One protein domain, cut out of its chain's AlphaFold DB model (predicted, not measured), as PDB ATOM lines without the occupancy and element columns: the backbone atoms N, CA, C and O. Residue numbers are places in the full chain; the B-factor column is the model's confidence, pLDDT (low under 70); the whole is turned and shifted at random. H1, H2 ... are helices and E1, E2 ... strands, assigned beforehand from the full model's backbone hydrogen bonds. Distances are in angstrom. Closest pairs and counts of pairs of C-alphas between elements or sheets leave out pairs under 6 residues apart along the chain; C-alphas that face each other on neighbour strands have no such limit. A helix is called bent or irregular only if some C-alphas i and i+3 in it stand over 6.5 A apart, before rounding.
ATOM      1  N   VAL A   3      16.696  10.330 130.660       96.38
ATOM      2  CA  VAL A   3      16.371  11.761 130.784       96.38
ATOM      3  C   VAL A   3      14.855  11.913 130.706       96.38
ATOM      4  O   VAL A   3      14.230  11.396 129.790       96.38
ATOM      5  N   ASN A   4      14.237  12.554 131.706       93.12
ATOM      6  CA  ASN A   4      12.773  12.709 131.798       93.12
ATOM      7  C   ASN A   4      11.967  11.399 131.620       93.12
ATOM      8  O   ASN A   4      10.839  11.408 131.142       93.12
ATOM      9  N   GLY A   5      12.539  10.256 132.014       95.25
ATOM     10  CA  GLY A   5      11.907   8.938 131.881       95.25
ATOM     11  C   GLY A   5      12.117   8.239 130.532       95.25
ATOM     12  O   GLY A   5      11.770   7.064 130.426       95.25
ATOM     13  N   LEU A   6      12.733   8.907 129.551       97.38
ATOM     14  CA  LEU A   6      13.085   8.361 128.238       97.38
ATOM     15  C   LEU A   6      14.495   7.756 128.282       97.38
ATOM     16  O   LEU A   6      15.419   8.381 128.809       97.38
ATOM     17  N   GLU A   7      14.656   6.531 127.778       98.12
ATOM     18  CA  GLU A   7      15.962   5.859 127.693       98.12
ATOM     19  C   GLU A   7      16.780   6.434 126.542       98.12
ATOM     20  O   GLU A   7      16.316   6.471 125.404       98.12
ATOM     21  N   LEU A   8      18.005   6.859 126.829       98.06
ATOM     22  CA  LEU A   8      18.973   7.221 125.801       98.06
ATOM     23  C   LEU A   8      19.357   5.971 124.994       98.06
ATOM     24  O   LEU A   8      19.569   4.925 125.614       98.06
ATOM     25  N   PRO A   9      19.490   6.071 123.658       98.00
ATOM     26  CA  PRO A   9      19.951   4.956 122.838       98.00
ATOM     27  C   PRO A   9      21.351   4.486 123.245       98.00
ATOM     28  O   PRO A   9      22.194   5.303 123.623       98.00
ATOM     29  N   ASP A  10      21.617   3.188 123.107       97.06
ATOM     30  CA  ASP A  10      22.871   2.574 123.565       97.06
ATOM     31  C   ASP A  10      24.106   3.214 122.916       97.06
ATOM     32  O   ASP A  10      25.045   3.573 123.622       97.06
ATOM     33  N   ALA A  11      24.068   3.501 121.611       95.75
ATOM     34  CA  ALA A  11      25.169   4.172 120.916       95.75
ATOM     35  C   ALA A  11      25.495   5.572 121.480       95.75
ATOM     36  O   ALA A  11      26.656   5.986 121.513       95.75
ATOM     37  N   LEU A  12      24.489   6.309 121.964       95.44
ATOM     38  CA  LEU A  12      24.719   7.583 122.648       95.44
ATOM     39  C   LEU A  12      25.344   7.361 124.028       95.44
ATOM     40  O   LEU A  12      26.242   8.091 124.436       95.44
ATOM     41  N   VAL A  13      24.881   6.345 124.758       95.81
ATOM     42  CA  VAL A  13      25.443   5.990 126.066       95.81
ATOM     43  C   VAL A  13      26.915   5.592 125.937       95.81
ATOM     44  O   VAL A  13      27.730   6.061 126.728       95.81
ATOM     45  N   GLU A  14      27.264   4.783 124.939       93.50
ATOM     46  CA  GLU A  14      28.643   4.370 124.657       93.50
ATOM     47  C   GLU A  14      29.542   5.576 124.360       93.50
ATOM     48  O   GLU A  14      30.560   5.759 125.028       93.50
ATOM     49  N   THR A  15      29.117   6.458 123.447       90.25
ATOM     50  CA  THR A  15      29.891   7.656 123.073       90.25
ATOM     51  C   THR A  15      30.004   8.691 124.201       90.25
ATOM     52  O   THR A  15      30.976   9.446 124.289       90.25
ATOM     53  N   LEU A  16      29.029   8.741 125.114       89.62
ATOM     54  CA  LEU A  16      29.126   9.532 126.345       89.62
ATOM     55  C   LEU A  16      30.150   8.939 127.324       89.62
ATOM     56  O   LEU A  16      30.861   9.691 127.990       89.62
ATOM     57  N   GLN A  17      30.213   7.609 127.435       89.81
ATOM     58  CA  GLN A  17      31.110   6.906 128.357       89.81
ATOM     59  C   GLN A  17      32.568   6.915 127.889       89.81
ATOM     60  O   GLN A  17      33.467   7.086 128.715       89.81
ATOM     61  N   ASP A  18      32.810   6.748 126.590       87.50
ATOM     62  CA  ASP A  18      34.155   6.805 126.009       87.50
ATOM     63  C   ASP A  18      34.650   8.248 125.769       87.50
ATOM     64  O   ASP A  18      35.835   8.475 125.503       87.50
ATOM     65  N   GLY A  19      33.754   9.228 125.928       84.69
ATOM     66  CA  GLY A  19      34.041  10.650 125.802       84.69
ATOM     67  C   GLY A  19      34.157  11.144 124.361       84.69
ATOM     68  O   GLY A  19      34.670  12.243 124.163       84.69
ATOM     69  N   SER A  20      33.712  10.372 123.371       85.12
ATOM     70  CA  SER A  20      33.719  10.751 121.954       85.12
ATOM     71  C   SER A  20      32.535  11.630 121.541       85.12
ATOM     72  O   SER A  20      32.663  12.398 120.590       85.12
ATOM     73  N   TRP A  21      31.424  11.605 122.291       86.06
ATOM     74  CA  TRP A  21      30.235  12.433 122.021       86.06
ATOM     75  C   TRP A  21      30.557  13.931 121.980       86.06
ATOM     76  O   TRP A  21      30.103  14.681 121.122       86.06
ATOM     77  N   THR A  22      31.413  14.373 122.895       71.88
ATOM     78  CA  THR A  22      32.073  15.670 122.814       71.88
ATOM     79  C   THR A  22      33.493  15.360 122.398       71.88
ATOM     80  O   THR A  22      34.212  14.846 123.237       71.88
ATOM     81  N   TRP A  23      33.900  15.627 121.161       56.03
ATOM     82  CA  TRP A  23      35.182  15.211 120.555       56.03
ATOM     83  C   TRP A  23      36.475  15.286 121.434       56.03
ATOM     84  O   TRP A  23      37.478  14.673 121.081       56.03
ATOM     85  N   GLU A  24      36.479  15.934 122.614       50.56
ATOM     86  CA  GLU A  24      37.479  15.730 123.686       50.56
ATOM     87  C   GLU A  24      36.918  15.545 125.125       50.56
ATOM     88  O   GLU A  24      37.266  16.301 126.031       50.56
ATOM     89  N   GLY A  25      36.072  14.538 125.376       43.88
ATOM     90  CA  GLY A  25      35.774  13.998 126.714       43.88
ATOM     91  C   GLY A  25      35.549  15.021 127.837       43.88
ATOM     92  O   GLY A  25      36.474  15.366 128.569       43.88
ATOM     93  N   ALA A  26      34.305  15.461 128.038       41.47
ATOM     94  CA  ALA A  26      33.838  16.187 129.230       41.47
ATOM     95  C   ALA A  26      34.559  17.510 129.600       41.47
ATOM     96  O   ALA A  26      34.161  18.172 130.560       41.47
ATOM     97  N   LYS A  27      35.569  17.963 128.843       44.81
ATOM     98  CA  LYS A  27      36.172  19.300 128.967       44.81
ATOM     99  C   LYS A  27      35.742  20.149 127.780       44.81
ATOM    100  O   LYS A  27      36.412  20.261 126.761       44.81
ATOM    101  N   ALA A  28      34.552  20.700 127.950       46.16
ATOM    102  CA  ALA A  28      33.795  21.451 126.972       46.16
ATOM    103  C   ALA A  28      34.556  22.630 126.313       46.16
ATOM    104  O   ALA A  28      35.472  23.232 126.884       46.16
ATOM    105  N   TYR A  29      34.079  22.976 125.109       46.56
ATOM    106  CA  TYR A  29      34.199  24.272 124.413       46.56
ATOM    107  C   TYR A  29      35.334  24.524 123.399       46.56
ATOM    108  O   TYR A  29      35.404  25.641 122.876       46.56
ATOM    109  N   ARG A  30      36.222  23.570 123.063       48.84
ATOM    110  CA  ARG A  30      37.380  23.896 122.186       48.84
ATOM    111  C   ARG A  30      37.458  23.219 120.809       48.84
ATOM    112  O   ARG A  30      38.083  23.804 119.926       48.84
ATOM    113  N   HIS A  31      36.789  22.090 120.564       52.25
ATOM    114  CA  HIS A  31      37.033  21.280 119.345       52.25
ATOM    115  C   HIS A  31      36.085  21.540 118.189       52.25
ATOM    116  O   HIS A  31      36.479  21.434 117.028       52.25
ATOM    117  N   TRP A  32      34.876  21.989 118.499       65.19
ATOM    118  CA  TRP A  32      33.922  22.462 117.507       65.19
ATOM    119  C   TRP A  32      34.319  23.813 116.896       65.19
ATOM    120  O   TRP A  32      33.579  24.371 116.114       65.19
ATOM    121  N   LYS A  33      35.517  24.338 117.192       65.25
ATOM    122  CA  LYS A  33      36.091  25.511 116.510       65.25
ATOM    123  C   LYS A  33      37.016  25.140 115.347       65.25
ATOM    124  O   LYS A  33      37.533  26.029 114.674       65.25
ATOM    125  N   VAL A  34      37.258  23.847 115.117       78.75
ATOM    126  CA  VAL A  34      38.041  23.380 113.968       78.75
ATOM    127  C   VAL A  34      37.176  23.496 112.705       78.75
ATOM    128  O   VAL A  34      36.093  22.911 112.671       78.75
ATOM    129  N   PRO A  35      37.636  24.190 111.643       83.19
ATOM    130  CA  PRO A  35      36.828  24.420 110.442       83.19
ATOM    131  C   PRO A  35      36.278  23.150 109.785       83.19
ATOM    132  O   PRO A  35      35.155  23.160 109.297       83.19
ATOM    133  N   ALA A  36      37.039  22.050 109.796       83.00
ATOM    134  CA  ALA A  36      36.589  20.773 109.244       83.00
ATOM    135  C   ALA A  36      35.391  20.190 110.016       83.00
ATOM    136  O   ALA A  36      34.434  19.742 109.394       83.00
ATOM    137  N   HIS A  37      35.392  20.266 111.352       82.50
ATOM    138  CA  HIS A  37      34.270  19.795 112.172       82.50
ATOM    139  C   HIS A  37      33.041  20.691 112.022       82.50
ATOM    140  O   HIS A  37      31.928  20.187 111.945       82.50
ATOM    141  N   ILE A  38      33.236  22.010 111.919       85.62
ATOM    142  CA  ILE A  38      32.148  22.947 111.607       85.62
ATOM    143  C   ILE A  38      31.531  22.639 110.241       85.62
ATOM    144  O   ILE A  38      30.310  22.652 110.105       85.62
ATOM    145  N   ALA A  39      32.353  22.333 109.235       88.44
ATOM    146  CA  ALA A  39      31.866  21.962 107.911       88.44
ATOM    147  C   ALA A  39      31.083  20.640 107.939       88.44
ATOM    148  O   ALA A  39      30.004  20.562 107.352       88.44
ATOM    149  N   LEU A  40      31.591  19.630 108.654       89.62
ATOM    150  CA  LEU A  40      30.903  18.353 108.835       89.62
ATOM    151  C   LEU A  40      29.556  18.550 109.544       89.62
ATOM    152  O   LEU A  40      28.524  18.099 109.050       89.62
ATOM    153  N   PHE A  41      29.546  19.326 110.628       91.31
ATOM    154  CA  PHE A  41      28.334  19.678 111.360       91.31
ATOM    155  C   PHE A  41      27.322  20.407 110.466       91.31
ATOM    156  O   PHE A  41      26.162  20.011 110.382       91.31
ATOM    157  N   GLY A  42      27.762  21.418 109.716       92.62
ATOM    158  CA  GLY A  42      26.911  22.129 108.762       92.62
ATOM    159  C   GLY A  42      26.318  21.224 107.675       92.62
ATOM    160  O   GLY A  42      25.218  21.494 107.201       92.62
ATOM    161  N   SER A  43      26.991  20.126 107.306       93.25
ATOM    162  CA  SER A  43      26.444  19.151 106.349       93.25
ATOM    163  C   SER A  43      25.272  18.340 106.920       93.25
ATOM    164  O   SER A  43      24.331  18.035 106.187       93.25
ATOM    165  N   VAL A  44      25.291  18.059 108.228       95.31
ATOM    166  CA  VAL A  44      24.211  17.366 108.952       95.31
ATOM    167  C   VAL A  44      23.058  18.319 109.275       95.31
ATOM    168  O   VAL A  44      21.890  17.931 109.233       95.31
ATOM    169  N   PHE A  45      23.371  19.589 109.532       95.19
ATOM    170  CA  PHE A  45      22.413  20.633 109.900       95.19
ATOM    171  C   PHE A  45      22.370  21.765 108.851       95.19
ATOM    172  O   PHE A  45      22.635  22.926 109.167       95.19
ATOM    173  N   PRO A  46      21.985  21.486 107.588       94.12
ATOM    174  CA  PRO A  46      22.196  22.392 106.449       94.12
ATOM    175  C   PRO A  46      21.348  23.670 106.468       94.12
ATOM    176  O   PRO A  46      21.523  24.546 105.625       94.12
ATOM    177  N   ARG A  47      20.392  23.775 107.397       93.44
ATOM    178  CA  ARG A  47      19.516  24.953 107.555       93.44
ATOM    179  C   ARG A  47      20.004  25.914 108.638       93.44
ATOM    180  O   ARG A  47      19.298  26.860 108.964       93.44
ATOM    181  N   VAL A  48      21.188  25.671 109.191       92.38
ATOM    182  CA  VAL A  48      21.801  26.512 110.217       92.38
ATOM    183  C   VAL A  48      22.890  27.347 109.538       92.38
ATOM    184  O   VAL A  48      23.941  26.807 109.201       92.38
ATOM    185  N   PRO A  49      22.658  28.647 109.273       86.19
ATOM    186  CA  PRO A  49      23.567  29.449 108.447       86.19
ATOM    187  C   PRO A  49      24.919  29.724 109.119       86.19
ATOM    188  O   PRO A  49      25.919  29.878 108.426       86.19
ATOM    189  N   ASN A  50      24.953  29.781 110.453       87.38
ATOM    190  CA  ASN A  50      26.157  30.012 111.249       87.38
ATOM    191  C   ASN A  50      26.176  29.015 112.418       87.38
ATOM    192  O   ASN A  50      25.750  29.380 113.515       87.38
ATOM    193  N   PRO A  51      26.574  27.753 112.188       88.69
ATOM    194  CA  PRO A  51      26.585  26.753 113.246       88.69
ATOM    195  C   PRO A  51      27.619  27.109 114.324       88.69
ATOM    196  O   PRO A  51      28.759  27.458 114.013       88.69
ATOM    197  N   ASP A  52      27.212  26.979 115.582       86.56
ATOM    198  CA  ASP A  52      28.060  27.064 116.776       86.56
ATOM    199  C   ASP A  52      27.691  25.880 117.678       86.56
ATOM    200  O   ASP A  52      26.862  26.016 118.580       86.56
ATOM    201  N   PRO A  53      28.178  24.675 117.335       88.25
ATOM    202  CA  PRO A  53      27.577  23.463 117.843       88.25
ATOM    203  C   PRO A  53      28.055  23.115 119.247       88.25
ATOM    204  O   PRO A  53      29.249  23.152 119.562       88.25
ATOM    205  N   GLU A  54      27.108  22.671 120.066       87.88
ATOM    206  CA  GLU A  54      27.352  22.171 121.410       87.88
ATOM    207  C   GLU A  54      26.621  20.842 121.595       87.88
ATOM    208  O   GLU A  54      25.404  20.802 121.695       87.88
ATOM    209  N   LEU A  55      27.355  19.730 121.660       90.69
ATOM    210  CA  LEU A  55      26.776  18.445 122.053       90.69
ATOM    211  C   LEU A  55      26.850  18.291 123.572       90.69
ATOM    212  O   LEU A  55      27.890  18.522 124.193       90.69
ATOM    213  N   TYR A  56      25.733  17.911 124.180       91.12
ATOM    214  CA  TYR A  56      25.577  17.949 125.628       91.12
ATOM    215  C   TYR A  56      26.153  16.721 126.322       91.12
ATOM    216  O   TYR A  56      26.010  15.592 125.864       91.12
ATOM    217  N   SER A  57      26.754  16.939 127.490       90.88
ATOM    218  CA  SER A  57      27.002  15.868 128.461       90.88
ATOM    219  C   SER A  57      25.684  15.306 129.005       90.88
ATOM    220  O   SER A  57      24.657  15.978 128.940       90.88
ATOM    221  N   PHE A  58      25.703  14.130 129.640       93.62
ATOM    222  CA  PHE A  58      24.502  13.591 130.292       93.62
ATOM    223  C   PHE A  58      23.892  14.559 131.326       93.62
ATOM    224  O   PHE A  58      22.676  14.732 131.368       93.62
ATOM    225  N   GLU A  59      24.722  15.224 132.138       92.44
ATOM    226  CA  GLU A  59      24.247  16.209 133.119       92.44
ATOM    227  C   GLU A  59      23.575  17.404 132.434       92.44
ATOM    228  O   GLU A  59      22.488  17.818 132.845       92.44
ATOM    229  N   SER A  60      24.177  17.907 131.352       92.62
ATOM    230  CA  SER A  60      23.583  18.955 130.520       92.62
ATOM    231  C   SER A  60      22.249  18.492 129.930       92.62
ATOM    232  O   SER A  60      21.262  19.192 130.090       92.62
ATOM    233  N   MET A  61      22.149  17.281 129.366       95.38
ATOM    234  CA  MET A  61      20.877  16.758 128.841       95.38
ATOM    235  C   MET A  61      19.779  16.724 129.913       95.38
ATOM    236  O   MET A  61      18.644  17.120 129.645       95.38
ATOM    237  N   VAL A  62      20.107  16.285 131.137       95.81
ATOM    238  CA  VAL A  62      19.171  16.269 132.274       95.81
ATOM    239  C   VAL A  62      18.741  17.678 132.671       95.81
ATOM    240  O   VAL A  62      17.573  17.879 133.003       95.81
ATOM    241  N   ARG A  63      19.670  18.639 132.679       94.94
ATOM    242  CA  ARG A  63      19.390  20.034 133.029       94.94
ATOM    243  C   ARG A  63      18.540  20.709 131.958       94.94
ATOM    244  O   ARG A  63      17.462  21.195 132.281       94.94
ATOM    245  N   GLU A  64      18.998  20.687 130.713       94.44
ATOM    246  CA  GLU A  64      18.377  21.401 129.597       94.44
ATOM    247  C   GLU A  64      17.024  20.791 129.229       94.44
ATOM    248  O   GLU A  64      16.061  21.514 129.012       94.44
ATOM    249  N   SER A  65      16.858  19.465 129.302       96.00
ATOM    250  CA  SER A  65      15.547  18.848 129.040       96.00
ATOM    251  C   SER A  65      14.481  19.184 130.096       96.00
ATOM    252  O   SER A  65      13.315  18.834 129.908       96.00
ATOM    253  N   ARG A  66      14.815  19.869 131.203       93.75
ATOM    254  CA  ARG A  66      13.792  20.445 132.103       93.75
ATOM    255  C   ARG A  66      13.028  21.592 131.457       93.75
ATOM    256  O   ARG A  66      11.915  21.853 131.895       93.75
ATOM    257  N   PHE A  67      13.570  22.201 130.403       91.69
ATOM    258  CA  PHE A  67      12.885  23.179 129.562       91.69
ATOM    259  C   PHE A  67      11.479  22.715 129.146       91.69
ATOM    260  O   PHE A  67      10.513  23.470 129.188       91.69
ATOM    261  N   TRP A  68      11.319  21.421 128.855       93.19
ATOM    262  CA  TRP A  68      10.025  20.843 128.484       93.19
ATOM    263  C   TRP A  68       8.974  20.843 129.604       93.19
ATOM    264  O   TRP A  68       7.802  20.591 129.331       93.19
ATOM    265  N   GLN A  69       9.356  21.104 130.855       89.94
ATOM    266  CA  GLN A  69       8.443  21.081 131.999       89.94
ATOM    267  C   GLN A  69       7.673  22.391 132.179       89.94
ATOM    268  O   GLN A  69       6.617  22.355 132.811       89.94
ATOM    269  N   ASP A  70       8.161  23.507 131.627       90.69
ATOM    270  CA  ASP A  70       7.488  24.805 131.698       90.69
ATOM    271  C   ASP A  70       6.761  25.120 130.373       90.69
ATOM    272  O   ASP A  70       7.410  25.356 129.350       90.69
ATOM    273  N   PRO A  71       5.413  25.115 130.356       87.50
ATOM    274  CA  PRO A  71       4.635  25.451 129.168       87.50
ATOM    275  C   PRO A  71       4.833  26.882 128.667       87.50
ATOM    276  O   PRO A  71       4.644  27.137 127.476       87.50
ATOM    277  N   GLU A  72       5.179  27.823 129.547       89.50
ATOM    278  CA  GLU A  72       5.383  29.217 129.154       89.50
ATOM    279  C   GLU A  72       6.688  29.402 128.381       89.50
ATOM    280  O   GLU A  72       6.731  30.222 127.459       89.50
ATOM    281  N   ASP A  73       7.698  28.592 128.697       86.19
ATOM    282  CA  ASP A  73       9.005  28.633 128.048       86.19
ATOM    283  C   ASP A  73       8.976  27.887 126.708       86.19
ATOM    284  O   ASP A  73       9.356  28.434 125.667       86.19
ATOM    285  N   HIS A  74       8.454  26.653 126.682       89.38
ATOM    286  CA  HIS A  74       8.564  25.819 125.483       89.38
ATOM    287  C   HIS A  74       7.561  26.131 124.374       89.38
ATOM    288  O   HIS A  74       7.739  25.652 123.252       89.38
ATOM    289  N   LYS A  75       6.511  26.923 124.631       91.25
ATOM    290  CA  LYS A  75       5.466  27.209 123.625       91.25
ATOM    291  C   LYS A  75       6.011  27.843 122.343       91.25
ATOM    292  O   LYS A  75       5.432  27.648 121.278       91.25
ATOM    293  N   TYR A  76       7.126  28.564 122.434       89.56
ATOM    294  CA  TYR A  76       7.782  29.193 121.286       89.56
ATOM    295  C   TYR A  76       8.629  28.218 120.458       89.56
ATOM    296  O   TYR A  76       9.019  28.544 119.343       89.56
ATOM    297  N   TYR A  77       8.873  27.012 120.976       93.81
ATOM    298  CA  TYR A  77       9.757  26.008 120.387       93.81
ATOM    299  C   TYR A  77       8.985  24.805 119.843       93.81
ATOM    300  O   TYR A  77       9.605  23.849 119.407       93.81
ATOM    301  N   LEU A  78       7.648  24.799 119.858       94.94
ATOM    302  CA  LEU A  78       6.871  23.615 119.463       94.94
ATOM    303  C   LEU A  78       6.872  23.356 117.954       94.94
ATOM    304  O   LEU A  78       6.779  22.204 117.536       94.94
ATOM    305  N   GLY A  79       7.002  24.410 117.144       94.06
ATOM    306  CA  GLY A  79       6.811  24.332 115.696       94.06
ATOM    307  C   GLY A  79       5.375  23.956 115.306       94.06
ATOM    308  O   GLY A  79       4.451  24.012 116.121       94.06
ATOM    309  N   CYS A  80       5.196  23.575 114.042       93.00
ATOM    310  CA  CYS A  80       3.922  23.135 113.471       93.00
ATOM    311  C   CYS A  80       4.171  21.976 112.494       93.00
ATOM    312  O   CYS A  80       5.115  22.077 111.706       93.00
ATOM    313  N   PRO A  81       3.322  20.926 112.468       94.75
ATOM    314  CA  PRO A  81       3.463  19.827 111.517       94.75
ATOM    315  C   PRO A  81       3.633  20.323 110.077       94.75
ATOM    316  O   PRO A  81       2.904  21.215 109.636       94.75
ATOM    317  N   SER A  82       4.594  19.756 109.348       94.62
ATOM    318  CA  SER A  82       4.945  20.226 108.007       94.62
ATOM    319  C   SER A  82       5.444  19.100 107.107       94.62
ATOM    320  O   SER A  82       6.430  18.437 107.417       94.62
ATOM    321  N   ASP A  83       4.816  18.947 105.939       93.31
ATOM    322  CA  ASP A  83       5.266  18.004 104.904       93.31
ATOM    323  C   ASP A  83       6.519  18.507 104.170       93.31
ATOM    324  O   ASP A  83       7.332  17.717 103.693       93.31
ATOM    325  N   ALA A  84       6.693  19.830 104.081       93.00
ATOM    326  CA  ALA A  84       7.865  20.442 103.454       93.00
ATOM    327  C   ALA A  84       9.113  20.358 104.350       93.00
ATOM    328  O   ALA A  84      10.240  20.318 103.852       93.00
ATOM    329  N   TYR A  85       8.902  20.326 105.668       93.44
ATOM    330  CA  TYR A  85       9.947  20.299 106.687       93.44
ATOM    331  C   TYR A  85       9.604  19.263 107.759       93.44
ATOM    332  O   TYR A  85       9.277  19.654 108.872       93.44
ATOM    333  N   PRO A  86       9.641  17.955 107.456       94.50
ATOM    334  CA  PRO A  86       9.194  16.941 108.400       94.50
ATOM    335  C   PRO A  86      10.166  16.781 109.591       94.50
ATOM    336  O   PRO A  86      11.387  16.693 109.391       94.50
ATOM    337  N   PRO A  87       9.650  16.641 110.828       97.31
ATOM    338  CA  PRO A  87       8.221  16.617 111.182       97.31
ATOM    339  C   PRO A  87       7.522  17.979 111.223       97.31
ATOM    340  O   PRO A  87       6.300  18.036 111.123       97.31
ATOM    341  N   GLY A  88       8.279  19.057 111.385       97.31
ATOM    342  CA  GLY A  88       7.791  20.427 111.491       97.31
ATOM    343  C   GLY A  88       7.499  20.837 112.930       97.31
ATOM    344  O   GLY A  88       7.675  22.003 113.278       97.31
ATOM    345  N   ASP A  89       7.151  19.878 113.783       97.81
ATOM    346  CA  ASP A  89       6.863  20.056 115.202       97.81
ATOM    347  C   ASP A  89       7.673  19.109 116.107       97.81
ATOM    348  O   ASP A  89       8.333  18.169 115.649       97.81
ATOM    349  N   VAL A  90       7.576  19.325 117.416       97.75
ATOM    350  CA  VAL A  90       8.103  18.436 118.460       97.75
ATOM    351  C   VAL A  90       7.030  18.158 119.511       97.75
ATOM    352  O   VAL A  90       6.201  19.014 119.810       97.75
ATOM    353  N   ASP A  91       7.055  16.963 120.102       97.12
ATOM    354  CA  ASP A  91       6.294  16.661 121.318       97.12
ATOM    355  C   ASP A  91       7.237  16.755 122.532       97.12
ATOM    356  O   ASP A  91       8.078  15.866 122.702       97.12
ATOM    357  N   PRO A  92       7.105  17.779 123.404       96.12
ATOM    358  CA  PRO A  92       7.962  17.961 124.579       96.12
ATOM    359  C   PRO A  92       8.003  16.757 125.528       96.12
ATOM    360  O   PRO A  92       8.982  16.551 126.240       96.12
ATOM    361  N   LYS A  93       6.946  15.933 125.553       96.38
ATOM    362  CA  LYS A  93       6.887  14.732 126.406       96.38
ATOM    363  C   LYS A  93       7.643  13.547 125.811       96.38
ATOM    364  O   LYS A  93       7.850  12.550 126.500       96.38
ATOM    365  N   LYS A  94       8.016  13.639 124.536       97.81
ATOM    366  CA  LYS A  94       8.724  12.615 123.765       97.81
ATOM    367  C   LYS A  94      10.026  13.155 123.178       97.81
ATOM    368  O   LYS A  94      10.495  12.637 122.170       97.81
ATOM    369  N   ALA A  95      10.602  14.176 123.806       98.00
ATOM    370  CA  ALA A  95      11.826  14.810 123.353       98.00
ATOM    371  C   ALA A  95      12.884  14.844 124.459       98.00
ATOM    372  O   ALA A  95      12.590  15.135 125.621       98.00
ATOM    373  N   VAL A  96      14.134  14.585 124.080       98.38
ATOM    374  CA  VAL A  96      15.312  14.799 124.933       98.38
ATOM    375  C   VAL A  96      16.263  15.729 124.204       98.38
ATOM    376  O   VAL A  96      16.651  15.417 123.084       98.38
ATOM    377  N   ILE A  97      16.651  16.840 124.833       97.81
ATOM    378  CA  ILE A  97      17.644  17.764 124.272       97.81
ATOM    379  C   ILE A  97      19.032  17.150 124.439       97.81
ATOM    380  O   ILE A  97      19.435  16.818 125.556       97.81
ATOM    381  N   ILE A  98      19.744  16.991 123.324       96.50
ATOM    382  CA  ILE A  98      21.067  16.350 123.257       96.50
ATOM    383  C   ILE A  98      22.187  17.299 122.824       96.50
ATOM    384  O   ILE A  98      23.356  16.909 122.827       96.50
ATOM    385  N   GLY A  99      21.843  18.533 122.473       94.50
ATOM    386  CA  GLY A  99      22.786  19.568 122.090       94.50
ATOM    387  C   GLY A  99      22.096  20.746 121.422       94.50
ATOM    388  O   GLY A  99      20.872  20.774 121.332       94.50
ATOM    389  N   ASP A 100      22.905  21.648 120.891       93.94
ATOM    390  CA  ASP A 100      22.505  22.808 120.112       93.94
ATOM    391  C   ASP A 100      23.304  22.878 118.814       93.94
ATOM    392  O   ASP A 100      24.493  22.558 118.755       93.94
ATOM    393  N   THR A 101      22.639  23.331 117.758       93.50
ATOM    394  CA  THR A 101      23.276  23.685 116.484       93.50
ATOM    395  C   THR A 101      23.896  25.083 116.494       93.50
ATOM    396  O   THR A 101      24.839  25.346 115.748       93.50
ATOM    397  N   ALA A 102      23.335  25.965 117.314       90.31
ATOM    398  CA  ALA A 102      23.713  27.344 117.598       90.31
ATOM    399  C   ALA A 102      22.926  27.780 118.853       90.31
ATOM    400  O   ALA A 102      21.981  27.076 119.225       90.31
ATOM    401  N   PRO A 103      23.232  28.930 119.487       87.69
ATOM    402  CA  PRO A 103      22.396  29.462 120.563       87.69
ATOM    403  C   PRO A 103      20.909  29.476 120.175       87.69
ATOM    404  O   PRO A 103      20.563  29.922 119.081       87.69
ATOM    405  N   ASP A 104      20.055  28.956 121.060       88.69
ATOM    406  CA  ASP A 104      18.605  28.783 120.860       88.69
ATOM    407  C   ASP A 104      18.191  27.822 119.722       88.69
ATOM    408  O   ASP A 104      17.025  27.793 119.324       88.69
ATOM    409  N   GLY A 105      19.118  27.006 119.207       94.25
ATOM    410  CA  GLY A 105      18.889  26.037 118.132       94.25
ATOM    411  C   GLY A 105      18.994  24.579 118.594       94.25
ATOM    412  O   GLY A 105      19.918  23.893 118.140       94.25
ATOM    413  N   PRO A 106      18.076  24.085 119.448       96.75
ATOM    414  CA  PRO A 106      18.181  22.771 120.071       96.75
ATOM    415  C   PRO A 106      18.150  21.617 119.071       96.75
ATOM    416  O   PRO A 106      17.420  21.622 118.077       96.75
ATOM    417  N   ILE A 107      18.909  20.579 119.409       97.94
ATOM    418  CA  ILE A 107      18.921  19.249 118.805       97.94
ATOM    419  C   ILE A 107      18.273  18.298 119.801       97.94
ATOM    420  O   ILE A 107      18.650  18.260 120.976       97.94
ATOM    421  N   VAL A 108      17.324  17.492 119.336       98.44
ATOM    422  CA  VAL A 108      16.599  16.560 120.196       98.44
ATOM    423  C   VAL A 108      16.530  15.160 119.609       98.44
ATOM    424  O   VAL A 108      16.426  14.969 118.396       98.44
ATOM    425  N   LEU A 109      16.523  14.177 120.504       98.75
ATOM    426  CA  LEU A 109      16.001  12.848 120.216       98.75
ATOM    427  C   LEU A 109      14.479  12.897 120.284       98.75
ATOM    428  O   LEU A 109      13.923  13.295 121.308       98.75
ATOM    429  N   ASP A 110      13.820  12.474 119.211       98.62
ATOM    430  CA  ASP A 110      12.366  12.439 119.086       98.62
ATOM    431  C   ASP A 110      11.846  10.998 119.136       98.62
ATOM    432  O   ASP A 110      11.974  10.227 118.183       98.62
ATOM    433  N   TYR A 111      11.207  10.666 120.256       98.56
ATOM    434  CA  TYR A 111      10.681   9.344 120.604       98.56
ATOM    435  C   TYR A 111       9.257   9.100 120.078       98.56
ATOM    436  O   TYR A 111       8.547   8.204 120.544       98.56
ATOM    437  N   ARG A 112       8.777   9.905 119.122       97.94
ATOM    438  CA  ARG A 112       7.542   9.589 118.378       97.94
ATOM    439  C   ARG A 112       7.723   8.421 117.402       97.94
ATOM    440  O   ARG A 112       6.721   7.881 116.936       97.94
ATOM    441  N   VAL A 113       8.967   8.039 117.128       97.56
ATOM    442  CA  VAL A 113       9.376   6.892 116.307       97.56
ATOM    443  C   VAL A 113      10.369   6.018 117.081       97.56
ATOM    444  O   VAL A 113      10.921   6.463 118.088       97.56
ATOM    445  N   ASP A 114      10.558   4.778 116.628       96.00
ATOM    446  CA  ASP A 114      11.482   3.804 117.216       96.00
ATOM    447  C   ASP A 114      12.333   3.157 116.098       96.00
ATOM    448  O   ASP A 114      11.742   2.564 115.186       96.00
ATOM    449  N   PRO A 115      13.678   3.292 116.109       96.56
ATOM    450  CA  PRO A 115      14.483   4.055 117.076       96.56
ATOM    451  C   PRO A 115      14.165   5.565 117.057       96.56
ATOM    452  O   PRO A 115      13.647   6.067 116.055       96.56
ATOM    453  N   PRO A 116      14.441   6.312 118.150       98.56
ATOM    454  CA  PRO A 116      14.200   7.749 118.184       98.56
ATOM    455  C   PRO A 116      15.106   8.456 117.176       98.56
ATOM    456  O   PRO A 116      16.329   8.298 117.194       98.56
ATOM    457  N   ARG A 117      14.501   9.277 116.320       98.50
ATOM    458  CA  ARG A 117      15.230  10.064 115.318       98.50
ATOM    459  C   ARG A 117      15.892  11.286 115.939       98.50
ATOM    460  O   ARG A 117      15.482  11.748 117.005       98.50
ATOM    461  N   VAL A 118      16.838  11.876 115.218       98.62
ATOM    462  CA  VAL A 118      17.430  13.167 115.581       98.62
ATOM    463  C   VAL A 118      16.757  14.268 114.774       98.62
ATOM    464  O   VAL A 118      16.811  14.266 113.539       98.62
ATOM    465  N   ILE A 119      16.156  15.233 115.463       98.62
ATOM    466  CA  ILE A 119      15.606  16.449 114.853       98.62
ATOM    467  C   ILE A 119      16.270  17.689 115.458       98.62
ATOM    468  O   ILE A 119      16.802  17.642 116.564       98.62
ATOM    469  N   TYR A 120      16.236  18.804 114.740       98.19
ATOM    470  CA  TYR A 120      16.760  20.085 115.211       98.19
ATOM    471  C   TYR A 120      15.819  21.225 114.840       98.19
ATOM    472  O   TYR A 120      15.085  21.135 113.849       98.19
ATOM    473  N   LEU A 121      15.844  22.286 115.641       97.00
ATOM    474  CA  LEU A 121      15.086  23.497 115.371       97.00
ATOM    475  C   LEU A 121      15.808  24.352 114.326       97.00
ATOM    476  O   LEU A 121      17.009  24.597 114.429       97.00
ATOM    477  N   CYS A 122      15.072  24.844 113.334       93.38
ATOM    478  CA  CYS A 122      15.592  25.808 112.373       93.38
ATOM    479  C   CYS A 122      14.552  26.870 112.011       93.38
ATOM    480  O   CYS A 122      13.347  26.615 112.038       93.38
ATOM    481  N   ASP A 123      15.038  28.056 111.648       91.44
ATOM    482  CA  ASP A 123      14.229  29.132 111.082       91.44
ATOM    483  C   ASP A 123      14.197  28.995 109.554       91.44
ATOM    484  O   ASP A 123      15.233  28.988 108.883       91.44
ATOM    485  N   VAL A 124      12.988  28.898 109.004       88.56
ATOM    486  CA  VAL A 124      12.735  29.000 107.572       88.56
ATOM    487  C   VAL A 124      11.781  30.163 107.320       88.56
ATOM    488  O   VAL A 124      10.561  30.021 107.404       88.56
ATOM    489  N   GLY A 125      12.334  31.317 106.952       86.56
ATOM    490  CA  GLY A 125      11.534  32.481 106.567       86.56
ATOM    491  C   GLY A 125      10.717  33.068 107.722       86.56
ATOM    492  O   GLY A 125       9.565  33.442 107.515       86.56
ATOM    493  N   HIS A 126      11.316  33.154 108.913       85.69
ATOM    494  CA  HIS A 126      10.717  33.606 110.174       85.69
ATOM    495  C   HIS A 126       9.675  32.650 110.763       85.69
ATOM    496  O   HIS A 126       8.845  33.049 111.583       85.69
ATOM    497  N   VAL A 127       9.718  31.383 110.352       89.81
ATOM    498  CA  VAL A 127       8.887  30.311 110.898       89.81
ATOM    499  C   VAL A 127       9.800  29.207 111.404       89.81
ATOM    500  O   VAL A 127      10.666  28.719 110.678       89.81
ATOM    501  N   LEU A 128       9.598  28.818 112.659       93.50
ATOM    502  CA  LEU A 128      10.365  27.757 113.293       93.50
ATOM    503  C   LEU A 128       9.802  26.388 112.908       93.50
ATOM    504  O   LEU A 128       8.617  26.116 113.111       93.50
ATOM    505  N   PHE A 129      10.672  25.522 112.395       96.56
ATOM    506  CA  PHE A 129      10.360  24.130 112.092       96.56
ATOM    507  C   PHE A 129      11.368  23.198 112.744       96.56
ATOM    508  O   PHE A 129      12.570  23.474 112.770       96.56
ATOM    509  N   TRP A 130      10.873  22.043 113.172       97.94
ATOM    510  CA  TRP A 130      11.719  20.906 113.500       97.94
ATOM    511  C   TRP A 130      11.986  20.063 112.266       97.94
ATOM    512  O   TRP A 130      11.053  19.595 111.615       97.94
ATOM    513  N   VAL A 131      13.258  19.837 111.957       97.50
ATOM    514  CA  VAL A 131      13.677  19.090 110.767       97.50
ATOM    515  C   VAL A 131      14.488  17.877 111.180       97.50
ATOM    516  O   VAL A 131      15.315  17.951 112.085       97.50
ATOM    517  N   THR A 132      14.260  16.752 110.507       97.81
ATOM    518  CA  THR A 132      15.063  15.539 110.708       97.81
ATOM    519  C   THR A 132      16.491  15.754 110.206       97.81
ATOM    520  O   THR A 132      16.690  16.045 109.028       97.81
ATOM    521  N   ALA A 133      17.468  15.605 111.102       97.56
ATOM    522  CA  ALA A 133      18.897  15.616 110.780       97.56
ATOM    523  C   ALA A 133      19.415  14.206 110.479       97.56
ATOM    524  O   ALA A 133      20.154  14.004 109.522       97.56
ATOM    525  N   ALA A 134      18.995  13.222 111.279       97.88
ATOM    526  CA  ALA A 134      19.392  11.828 111.127       97.88
ATOM    527  C   ALA A 134      18.242  10.891 111.513       97.88
ATOM    528  O   ALA A 134      17.390  11.236 112.338       97.88
ATOM    529  N   GLN A 135      18.222   9.701 110.911       97.56
ATOM    530  CA  GLN A 135      17.198   8.681 111.174       97.56
ATOM    531  C   GLN A 135      17.234   8.152 112.614       97.56
ATOM    532  O   GLN A 135      16.193   7.788 113.150       97.56
ATOM    533  N   ASP A 136      18.407   8.177 113.243       98.25
ATOM    534  CA  ASP A 136      18.678   7.784 114.622       98.25
ATOM    535  C   ASP A 136      20.014   8.400 115.076       98.25
ATOM    536  O   ASP A 136      20.678   9.131 114.328       98.25
ATOM    537  N   VAL A 137      20.406   8.139 116.325       97.25
ATOM    538  CA  VAL A 137      21.664   8.665 116.870       97.25
ATOM    539  C   VAL A 137      22.902   7.981 116.283       97.25
ATOM    540  O   VAL A 137      23.968   8.586 116.264       97.25
ATOM    541  N   GLU A 138      22.786   6.747 115.791       96.88
ATOM    542  CA  GLU A 138      23.910   6.019 115.192       96.88
ATOM    543  C   GLU A 138      24.324   6.674 113.878       96.88
ATOM    544  O   GLU A 138      25.504   6.966 113.679       96.88
ATOM    545  N   ALA A 139      23.342   7.004 113.039       97.19
ATOM    546  CA  ALA A 139      23.540   7.755 111.810       97.19
ATOM    547  C   ALA A 139      24.106   9.158 112.078       97.19
ATOM    548  O   ALA A 139      24.944   9.632 111.316       97.19
ATOM    549  N   LEU A 140      23.695   9.821 113.169       96.00
ATOM    550  CA  LEU A 140      24.289  11.101 113.574       96.00
ATOM    551  C   LEU A 140      25.768  10.942 113.955       96.00
ATOM    552  O   LEU A 140      26.603  11.726 113.514       96.00
ATOM    553  N   ILE A 141      26.086   9.941 114.777       93.75
ATOM    554  CA  ILE A 141      27.450   9.643 115.234       93.75
ATOM    555  C   ILE A 141      28.367   9.336 114.045       93.75
ATOM    556  O   ILE A 141      29.493   9.829 114.005       93.75
ATOM    557  N   GLU A 142      27.889   8.548 113.081       93.75
ATOM    558  CA  GLU A 142      28.617   8.238 111.849       93.75
ATOM    559  C   GLU A 142      28.826   9.492 110.994       93.75
ATOM    560  O   GLU A 142      29.952   9.777 110.591       93.75
ATOM    561  N   ALA A 143      27.772  10.284 110.775       92.81
ATOM    562  CA  ALA A 143      27.845  11.495 109.962       92.81
ATOM    563  C   ALA A 143      28.739  12.585 110.569       92.81
ATOM    564  O   ALA A 143      29.287  13.401 109.835       92.81
ATOM    565  N   LEU A 144      28.889  12.610 111.894       90.44
ATOM    566  CA  LEU A 144      29.796  13.509 112.608       90.44
ATOM    567  C   LEU A 144      31.180  12.892 112.868       90.44
ATOM    568  O   LEU A 144      31.992  13.518 113.548       90.44
ATOM    569  N   GLU A 145      31.445  11.692 112.342       89.62
ATOM    570  CA  GLU A 145      32.707  10.956 112.500       89.62
ATOM    571  C   GLU A 145      33.135  10.801 113.974       89.62
ATOM    572  O   GLU A 145      34.318  10.827 114.303       89.62
TER     573      GLU A 145
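AT A GLANCE: This is residues 3 to 145 of the 148 residues of an uncharacterized protein of Planctomycetes bacterium (UniProt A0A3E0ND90). A strongly twisted sheet of four strands forms the core, with H3 packed over its edge strand E1 and the last helix, H5, crossing over E4 at the other edge. H1 and H2 pack on H5 beyond the sheet, H4 turns a corner after H3, and short pairings by residues 54 to 55 and 87 to 88 add to the two edges. The printed part has 143 residues, under half of them in named elements, in the order H1 H2 H3 H4 E1 E2 E3 E4 H5, of mixed class. The sheet, E1 E2 E3 E4, is antiparallel throughout and a meander, each strand the antiparallel neighbour of the one before. The whole is compact and rounded, with a radius of gyration of the C-alphas of 14.1 A and spans of 35 by 33 by 26 A.

HOW THE PARTS SIT: H1, residues 10 to 18, touches H5, residues 137 to 143, at a steep tilt of 63 degrees, with the C-alphas of Ala 11 and Glu 138 closest at 6.1 A. H2, residues 35 to 44, only just touches H5, with 3 pairs of C-alphas within 8 A, the closest those of Val 44 and Ala 143 at 7.0 A. H3, residues 58 to 69, is on the sheet at a height of 7.5 A, over E1, residues 95 to 100; the C-alphas of Ser 65 and Ile 97 are closest, 5.3 A apart. H4, residues 71 to 77, only just touches H3, only at the corner, with 3 pairs of C-alphas within 8 A, the closest those of Trp 68 and His 74 at 6.0 A; with residues 76 to 77 it only grazes the sheet. E1 forms a hairpin with E2, residues 106 to 110, where N 98 and O 107 are 2.9 A apart. E2 forms a hairpin with E3, residues 117 to 123, where N 108 and O 119 are 2.8 A apart. E3 forms a hairpin with E4, residues 128 to 134, where N 120 and O 131 are 2.9 A apart. H5 runs across E4 at 88 degrees on the local plane. Every O i to N i+4 pair is within hydrogen-bond range in H1, H2 and H5, but 4 of 8 in H3 and 1 of 3 in H4, where 1 of 4 O i to N i+3 pairs is.

IN THESE COORDINATES: H1 begins at C-alpha 10, (22.871, 2.574, 123.565), and is 12.3 A long. H2 measures 14.5 A, H3 17.8 A and H4 10.2 A; H4 is only just irregular, with C-alphas 73 and 76 6.9 A apart. E1 measures 13.7 A, E2 11.9 A, E3 19.6 A and E4 18.4 A. H5, 9.7 A long, ends at C-alpha 143, (27.845, 11.495, 109.962).

THE WHOLE: The C-alphas farthest apart, those of Asp 18 and Gly 125, are 39.4 A apart. The printed part has no cut. The links H1 to H2, H2 to H3 and H4 to E1 are long. Mean pLDDT of the printed part is 89.9, and residues 23 to 33 are under 70.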